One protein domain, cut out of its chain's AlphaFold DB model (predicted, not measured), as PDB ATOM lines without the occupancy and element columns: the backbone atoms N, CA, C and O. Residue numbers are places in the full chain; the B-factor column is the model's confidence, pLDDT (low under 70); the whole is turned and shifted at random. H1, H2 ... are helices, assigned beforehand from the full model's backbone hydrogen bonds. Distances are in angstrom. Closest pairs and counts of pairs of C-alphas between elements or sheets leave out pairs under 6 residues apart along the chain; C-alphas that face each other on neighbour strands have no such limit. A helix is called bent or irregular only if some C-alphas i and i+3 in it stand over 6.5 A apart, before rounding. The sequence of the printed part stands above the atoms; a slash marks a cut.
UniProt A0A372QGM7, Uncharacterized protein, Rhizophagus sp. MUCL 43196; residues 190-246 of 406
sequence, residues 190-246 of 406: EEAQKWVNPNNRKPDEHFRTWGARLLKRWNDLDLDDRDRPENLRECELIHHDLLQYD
ATOM      1  N   GLU A 190     139.054 164.722  83.784       84.88
ATOM      2  CA  GLU A 190     139.934 164.684  82.614       84.88
ATOM      3  C   GLU A 190     140.142 163.250  82.107       84.88
ATOM      4  O   GLU A 190     140.207 163.020  80.898       84.88
ATOM      5  N   GLU A 191     140.225 162.279  83.021       84.50
ATOM      6  CA  GLU A 191     140.285 160.850  82.699       84.50
ATOM      7  C   GLU A 191     138.951 160.354  82.136       84.50
ATOM      8  O   GLU A 191     138.953 159.616  81.155       84.50
ATOM      9  N   ALA A 192     137.823 160.807  82.693       83.06
ATOM     10  CA  ALA A 192     136.486 160.491  82.200       83.06
ATOM     11  C   ALA A 192     136.270 160.984  80.766       83.06
ATOM     12  O   ALA A 192     135.754 160.246  79.930       83.06
ATOM     13  N   GLN A 193     136.732 162.196  80.458       83.62
ATOM     14  CA  GLN A 193     136.593 162.793  79.130       83.62
ATOM     15  C   GLN A 193     137.476 162.117  78.069       83.62
ATOM     16  O   GLN A 193     137.140 162.117  76.887       83.62
ATOM     17  N   LYS A 194     138.598 161.518  78.486       89.06
ATOM     18  CA  LYS A 194     139.509 160.747  77.624       89.06
ATOM     19  C   LYS A 194     139.232 159.243  77.657       89.06
ATOM     20  O   LYS A 194     139.961 158.482  77.016       89.06
ATOM     21  N   TRP A 195     138.230 158.796  78.414       86.94
ATOM     22  CA  TRP A 195     137.967 157.379  78.598       86.94
ATOM     23  C   TRP A 195     137.424 156.767  77.306       86.94
ATOM     24  O   TRP A 195     136.463 157.253  76.711       86.94
ATOM     25  N   VAL A 196     138.047 155.670  76.881       86.94
ATOM     26  CA  VAL A 196     137.619 154.888  75.724       86.94
ATOM     27  C   VAL A 196     137.391 153.465  76.189       86.94
ATOM     28  O   VAL A 196     138.260 152.870  76.828       86.94
ATOM     29  N   ASN A 197     136.237 152.914  75.827       88.00
ATOM     30  CA  ASN A 197     135.901 151.542  76.159       88.00
ATOM     31  C   ASN A 197     136.961 150.580  75.584       88.00
ATOM     32  O   ASN A 197     137.217 150.605  74.372       88.00
ATOM     33  N   PRO A 198     137.560 149.710  76.418       88.31
ATOM     34  CA  PRO A 198     138.619 148.802  75.992       88.31
ATOM     35  C   PRO A 198     138.165 147.822  74.904       88.31
ATOM     36  O   PRO A 198     138.987 147.404  74.089       88.31
ATOM     37  N   ASN A 199     136.876 147.494  74.829       91.94
ATOM     38  CA  ASN A 199     136.294 146.587  73.843       91.94
ATOM     39  C   ASN A 199     135.972 147.267  72.506       91.94
ATOM     40  O   ASN A 199     135.729 146.567  71.520       91.94
ATOM     41  N   ASN A 200     136.022 148.600  72.416       91.69
ATOM     42  CA  ASN A 200     135.795 149.292  71.150       91.69
ATOM     43  C   ASN A 200     136.810 148.858  70.089       91.69
ATOM     44  O   ASN A 200     137.994 148.618  70.369       91.69
ATOM     45  N   ARG A 201     136.332 148.764  68.847       93.19
ATOM     46  CA  ARG A 201     137.180 148.510  67.684       93.19
ATOM     47  C   ARG A 201     138.163 149.665  67.521       93.19
ATOM     48  O   ARG A 201     137.755 150.826  67.521       93.19
ATOM     49  N   LYS A 202     139.452 149.359  67.381       92.19
ATOM     50  CA  LYS A 202     140.463 150.394  67.127       92.19
ATOM     51  C   LYS A 202     140.358 150.894  65.678       92.19
ATOM     52  O   LYS A 202     139.941 150.119  64.810       92.19
ATOM     53  N   PRO A 203     140.762 152.146  65.395       88.69
ATOM     54  CA  PRO A 203     140.927 152.612  64.020       88.69
ATOM     55  C   PRO A 203     141.814 151.631  63.240       88.69
ATOM     56  O   PRO A 203     142.791 151.120  63.787       88.69
ATOM     57  N   ASP A 204     141.418 151.303  62.010       88.94
ATOM     58  CA  ASP A 204     142.103 150.363  61.105       88.94
ATOM     59  C   ASP A 204     142.224 148.900  61.584       88.94
ATOM     60  O   ASP A 204     142.827 148.058  60.915       88.94
ATOM     61  N   GLU A 205     141.593 148.529  62.703       93.56
ATOM     62  CA  GLU A 205     141.582 147.140  63.169       93.56
ATOM     63  C   GLU A 205     140.686 146.289  62.263       93.56
ATOM     64  O   GLU A 205     139.489 146.549  62.120       93.56
ATOM     65  N   HIS A 206     141.237 145.241  61.649       94.56
ATOM     66  CA  HIS A 206     140.441 144.303  60.858       94.56
ATOM     67  C   HIS A 206     139.469 143.518  61.757       94.56
ATOM     68  O   HIS A 206     139.830 143.098  62.858       94.56
ATOM     69  N   PHE A 207     138.249 143.250  61.273       92.88
ATOM     70  CA  PHE A 207     137.183 142.650  62.091       92.88
ATOM     71  C   PHE A 207     137.577 141.299  62.708       92.88
ATOM     72  O   PHE A 207     137.194 141.008  63.829       92.88
ATOM     73  N   ARG A 208     138.398 140.487  62.024       92.69
ATOM     74  CA  ARG A 208     138.885 139.203  62.568       92.69
ATOM     75  C   ARG A 208     139.790 139.374  63.787       92.69
ATOM     76  O   ARG A 208     139.767 138.528  64.677       92.69
ATOM     77  N   THR A 209     140.600 140.431  63.802       95.06
ATOM     78  CA  THR A 209     141.499 140.754  64.916       95.06
ATOM     79  C   THR A 209     140.692 141.289  66.088       95.06
ATOM     80  O   THR A 209     140.860 140.822  67.213       95.06
ATOM     81  N   TRP A 210     139.747 142.187  65.800       96.50
ATOM     82  CA  TRP A 210     138.816 142.699  66.799       96.50
ATOM     83  C   TRP A 210     137.966 141.577  67.409       96.50
ATOM     84  O   TRP A 210     137.946 141.418  68.623       96.50
ATOM     85  N   GLY A 211     137.360 140.722  66.582       95.56
ATOM     86  CA  GLY A 211     136.564 139.578  67.024       95.56
ATOM     87  C   GLY A 211     137.348 138.581  67.877       95.56
ATOM     88  O   GLY A 211     136.829 138.097  68.877       95.56
ATOM     89  N   ALA A 212     138.620 138.317  67.556       94.38
ATOM     90  CA  ALA A 212     139.481 137.481  68.398       94.38
ATOM     91  C   ALA A 212     139.771 138.124  69.765       94.38
ATOM     92  O   ALA A 212     139.824 137.426  70.775       94.38
ATOM     93  N   ARG A 213     139.936 139.451  69.810       95.50
ATOM     94  CA  ARG A 213     140.130 140.210  71.053       95.50
ATOM     95  C   ARG A 213     138.874 140.202  71.922       95.50
ATOM     96  O   ARG A 213     138.989 139.977  73.123       95.50
ATOM     97  N   LEU A 214     137.702 140.381  71.313       94.56
ATOM     98  CA  LEU A 214     136.416 140.268  71.999       94.56
ATOM     99  C   LEU A 214     136.199 138.853  72.542       94.56
ATOM    100  O   LEU A 214     135.841 138.710  73.701       94.56
ATOM    101  N   LEU A 215     136.480 137.813  71.751       93.19
ATOM    102  CA  LEU A 215     136.330 136.427  72.196       93.19
ATOM    103  C   LEU A 215     137.315 136.070  73.316       93.19
ATOM    104  O   LEU A 215     136.962 135.375  74.258       93.19
ATOM    105  N   LYS A 216     138.544 136.593  73.258       93.56
ATOM    106  CA  LYS A 216     139.487 136.456  74.367       93.56
ATOM    107  C   LYS A 216     138.922 137.083  75.641       93.56
ATOM    108  O   LYS A 216     138.927 136.427  76.670       93.56
ATOM    109  N   ARG A 217     138.399 138.312  75.561       92.62
ATOM    110  CA  ARG A 217     137.786 138.981  76.717       92.62
ATOM    111  C   ARG A 217     136.555 138.232  77.228       92.62
ATOM    112  O   ARG A 217     136.378 138.114  78.429       92.62
ATOM    113  N   TRP A 218     135.746 137.700  76.319       91.62
ATOM    114  CA  TRP A 218     134.595 136.853  76.623       91.62
ATOM    115  C   TRP A 218     135.003 135.616  77.436       91.62
ATOM    116  O   TRP A 218     134.407 135.341  78.472       91.62
ATOM    117  N   ASN A 219     136.078 134.942  77.022       88.19
ATOM    118  CA  ASN A 219     136.630 133.793  77.737       88.19
ATOM    119  C   ASN A 219     137.302 134.194  79.062       88.19
ATOM    120  O   ASN A 219     137.194 133.465  80.040       88.19
ATOM    121  N   ASP A 220     137.971 135.353  79.121       89.81
ATOM    122  CA  ASP A 220     138.568 135.882  80.358       89.81
ATOM    123  C   ASP A 220     137.493 136.178  81.428       89.81
ATOM    124  O   ASP A 220     137.782 136.144  82.623       89.81
ATOM    125  N   LEU A 221     136.256 136.461  81.004       84.31
ATOM    126  CA  LEU A 221     135.088 136.644  81.872       84.31
ATOM    127  C   LEU A 221     134.387 135.322  82.236       84.31
ATOM    128  O   LEU A 221     133.356 135.361  82.908       84.31
ATOM    129  N   ASP A 222     134.935 134.177  81.809       82.69
ATOM    130  CA  ASP A 222     134.380 132.829  82.011       82.69
ATOM    131  C   ASP A 222     132.907 132.724  81.560       82.69
ATOM    132  O   ASP A 222     132.063 132.108  82.213       82.69
ATOM    133  N   LEU A 223     132.580 133.403  80.452       76.50
ATOM    134  CA  LEU A 223     131.275 133.325  79.792       76.50
ATOM    135  C   LEU A 223     131.202 132.072  78.899       76.50
ATOM    136  O   LEU A 223     132.229 131.519  78.513       76.50
ATOM    137  N   ASP A 224     129.983 131.643  78.549       76.88
ATOM    138  CA  ASP A 224     129.735 130.433  77.744       76.88
ATOM    139  C   ASP A 224     130.593 130.369  76.466       76.88
ATOM    140  O   ASP A 224     130.822 131.391  75.815       76.88
ATOM    141  N   ASP A 225     130.976 129.157  76.051       79.25
ATOM    142  CA  ASP A 225     131.719 128.933  74.810       79.25
ATOM    143  C   ASP A 225     130.972 129.538  73.612       79.25
ATOM    144  O   ASP A 225     129.873 129.110  73.243       79.25
ATOM    145  N   ARG A 226     131.580 130.554  72.993       80.62
ATOM    146  CA  ARG A 226     131.048 131.226  71.806       80.62
ATOM    147  C   ARG A 226     131.929 130.922  70.599       80.62
ATOM    148  O   ARG A 226     133.157 130.962  70.676       80.62
ATOM    149  N   ASP A 227     131.293 130.647  69.464       83.75
ATOM    150  CA  ASP A 227     132.008 130.419  68.213       83.75
ATOM    151  C   ASP A 227     132.765 131.670  67.752       83.75
ATOM    152  O   ASP A 227     132.432 132.817  68.075       83.75
ATOM    153  N   ARG A 228     133.810 131.441  66.954       86.12
ATOM    154  CA  ARG A 228     134.595 132.522  66.361       86.12
ATOM    155  C   ARG A 228     133.720 133.326  65.389       86.12
ATOM    156  O   ARG A 228     133.202 132.727  64.451       86.12
ATOM    157  N   PRO A 229     133.656 134.666  65.513       89.44
ATOM    158  CA  PRO A 229     132.834 135.477  64.626       89.44
ATOM    159  C   PRO A 229     133.357 135.437  63.183       89.44
ATOM    160  O   PRO A 229     134.548 135.662  62.923       89.44
ATOM    161  N   GLU A 230     132.462 135.180  62.234       89.69
ATOM    162  CA  GLU A 230     132.775 135.048  60.808       89.69
ATOM    163  C   GLU A 230     132.766 136.390  60.071       89.69
ATOM    164  O   GLU A 230     133.433 136.557  59.045       89.69
ATOM    165  N   ASN A 231     132.029 137.365  60.603       92.19
ATOM    166  CA  ASN A 231     131.808 138.666  59.983       92.19
ATOM    167  C   ASN A 231     131.793 139.806  61.017       92.19
ATOM    168  O   ASN A 231     131.805 139.594  62.231       92.19
ATOM    169  N   LEU A 232     131.798 141.046  60.519       91.44
ATOM    170  CA  LEU A 232     131.803 142.244  61.362       91.44
ATOM    171  C   LEU A 232     130.561 142.328  62.259       91.44
ATOM    172  O   LEU A 232     130.673 142.737  63.409       91.44
ATOM    173  N   ARG A 233     129.402 141.890  61.761       88.06
ATOM    174  CA  ARG A 233     128.137 141.980  62.491       88.06
ATOM    175  C   ARG A 233     128.102 141.058  63.705       88.06
ATOM    176  O   ARG A 233     127.595 141.436  64.754       88.06
ATOM    177  N   GLU A 234     128.689 139.875  63.597       90.25
ATOM    178  CA  GLU A 234     128.882 138.992  64.749       90.25
ATOM    179  C   GLU A 234     129.853 139.588  65.773       90.25
ATOM    180  O   GLU A 234     129.625 139.459  66.973       90.25
ATOM    181  N   CYS A 235     130.890 140.309  65.328       91.19
ATOM    182  CA  CYS A 235     131.771 141.034  66.247       91.19
ATOM    183  C   CYS A 235     131.016 142.150  66.991       91.19
ATOM    184  O   CYS A 235     131.197 142.307  68.194       91.19
ATOM    185  N   GLU A 236     130.144 142.890  66.302       91.31
ATOM    186  CA  GLU A 236     129.291 143.923  66.910       91.31
ATOM    187  C   GLU A 236     128.329 143.339  67.953       91.31
ATOM    188  O   GLU A 236     128.151 143.927  69.016       91.31
ATOM    189  N   LEU A 237     127.756 142.158  67.693       89.38
ATOM    190  CA  LEU A 237     126.912 141.459  68.666       89.38
ATOM    191  C   LEU A 237     127.698 141.065  69.922       89.38
ATOM    192  O   LEU A 237     127.239 141.317  71.032       89.38
ATOM    193  N   ILE A 238     128.903 140.502  69.764       89.81
ATOM    194  CA  ILE A 238     129.769 140.164  70.907       89.81
ATOM    195  C   ILE A 238     130.152 141.427  71.687       89.81
ATOM    196  O   ILE A 238     130.135 141.416  72.914       89.81
ATOM    197  N   HIS A 239     130.477 142.521  70.995       91.06
ATOM    198  CA  HIS A 239     130.790 143.801  71.631       91.06
ATOM    199  C   HIS A 239     129.615 144.326  72.458       91.06
ATOM    200  O   HIS A 239     129.812 144.659  73.624       91.06
ATOM    201  N   HIS A 240     128.404 144.324  71.900       86.38
ATOM    202  CA  HIS A 240     127.196 144.747  72.604       86.38
ATOM    203  C   HIS A 240     126.908 143.888  73.843       86.38
ATOM    204  O   HIS A 240     126.502 144.406  74.885       86.38
ATOM    205  N   ASP A 241     127.127 142.579  73.755       85.56
ATOM    206  CA  ASP A 241     126.970 141.694  74.906       85.56
ATOM    207  C   ASP A 241     128.039 141.986  75.972       85.56
ATOM    208  O   ASP A 241     127.724 142.082  77.156       85.56
ATOM    209  N   LEU A 242     129.291 142.226  75.572       87.25
ATOM    210  CA  LEU A 242     130.362 142.607  76.497       87.25
ATOM    211  C   LEU A 242     130.102 143.942  77.205       87.25
ATOM    212  O   LEU A 242     130.526 144.079  78.343       87.25
ATOM    213  N   LEU A 243     129.365 144.891  76.613       84.81
ATOM    214  CA  LEU A 243     128.940 146.107  77.333       84.81
ATOM    215  C   LEU A 243     128.112 145.797  78.592       84.81
ATOM    216  O   LEU A 243     128.078 146.601  79.519       84.81
ATOM    217  N   GLN A 244     127.438 144.645  78.620       76.69
ATOM    218  CA  GLN A 244     126.601 144.221  79.742       76.69
ATOM    219  C   GLN A 244     127.373 143.374  80.755       76.69
ATOM    220  O   GLN A 244     127.124 143.485  81.954       76.69
ATOM    221  N   TYR A 245     128.273 142.508  80.283       80.56
ATOM    222  CA  TYR A 245     128.953 141.527  81.137       80.56
ATOM    223  C   TYR A 245     130.336 141.966  81.614       80.56
ATOM    224  O   TYR A 245     130.794 141.496  82.654       80.56
ATOM    225  N   ASP A 246     131.018 142.834  80.869       84.69
ATOM    226  CA  ASP A 246     132.360 143.282  81.208       84.69
ATOM    227  C   ASP A 246     132.292 144.515  82.125       84.69
ATOM    228  O   ASP A 246     131.904 145.595  81.669       84.69
TER     229      ASP A 246
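What this domain is: This is residues 190 to 246 of the 406 residues of an uncharacterized protein of Rhizophagus sp. MUCL 43196 (UniProt A0A372QGM7). Two helices of equal residue count, H2 and H3, lie side by side and run the same way, and a long loop, residues 221 to 231, leads from the end of H2 back to the start of H3. A thin arm, residues 190 to 196, sticks out from this pair and has the very short helix H1 at its outer end. The printed part has 57 residues with three named helices, in the order H1, H2, H3, and no named strand; its class is all helix, with 32 residues in the helices. The whole is compact, with a radius of gyration of the C-alphas of 11.8 A, and spans 38 by 26 by 15 A, the arm making much of the longest span.

How they stand to each other: H1, residues 190 to 193, touches no helix. It is apart from H2, residues 207 to 220, and apart from H3, residues 232 to 245. Residues 190 to 196, of which 190 to 193 belong to H1, stand free. H2 and H3 touch, with 13 pairs of C-alphas within 8 A. The closest C-alphas of the two are those of Gly 211 and Cys 235, 5.1 A apart. Their lines stand at a shallow tilt of 27 degrees, they run the same way, and their centres are 9.8 A apart. In H2 each O i to N i+4 pair is within hydrogen-bond range, and in H3 9 of 10 are. H1, with four residues, is too short for such a pair, and its one O i to N i+3 pair is not within range.

Where its parts are: H1 begins at Glu 190, with its C-alpha at (139.934, 164.684, 82.614), and ends at Gln 193. H2 runs from Phe 207, C-alpha at (137.183, 142.650, 62.091), to Asp 220, 19.5 A from first to last C-alpha. H3 runs from Leu 232 to Tyr 245, C-alpha at (128.953, 141.527, 81.137), 20.0 A from first to last C-alpha. No helix is bent or irregular.

The domain as a whole: The two C-alphas farthest apart in the domain are those of Glu 190 and Asp 227, at 38.0 A, while those of the first and last printed residues, Glu 190 and Asp 246, are 22.7 A apart. The link from H1 to H2 is long, with 13 residues, 194 to 206, whose C-alphas lie 4 to 19 A from the mean of the C-alphas. The link from H2 to H3 is also long, with 11 residues. The printed part has no cut. The mean pLDDT of the printed part is 88.5, and no printed residue is under 70.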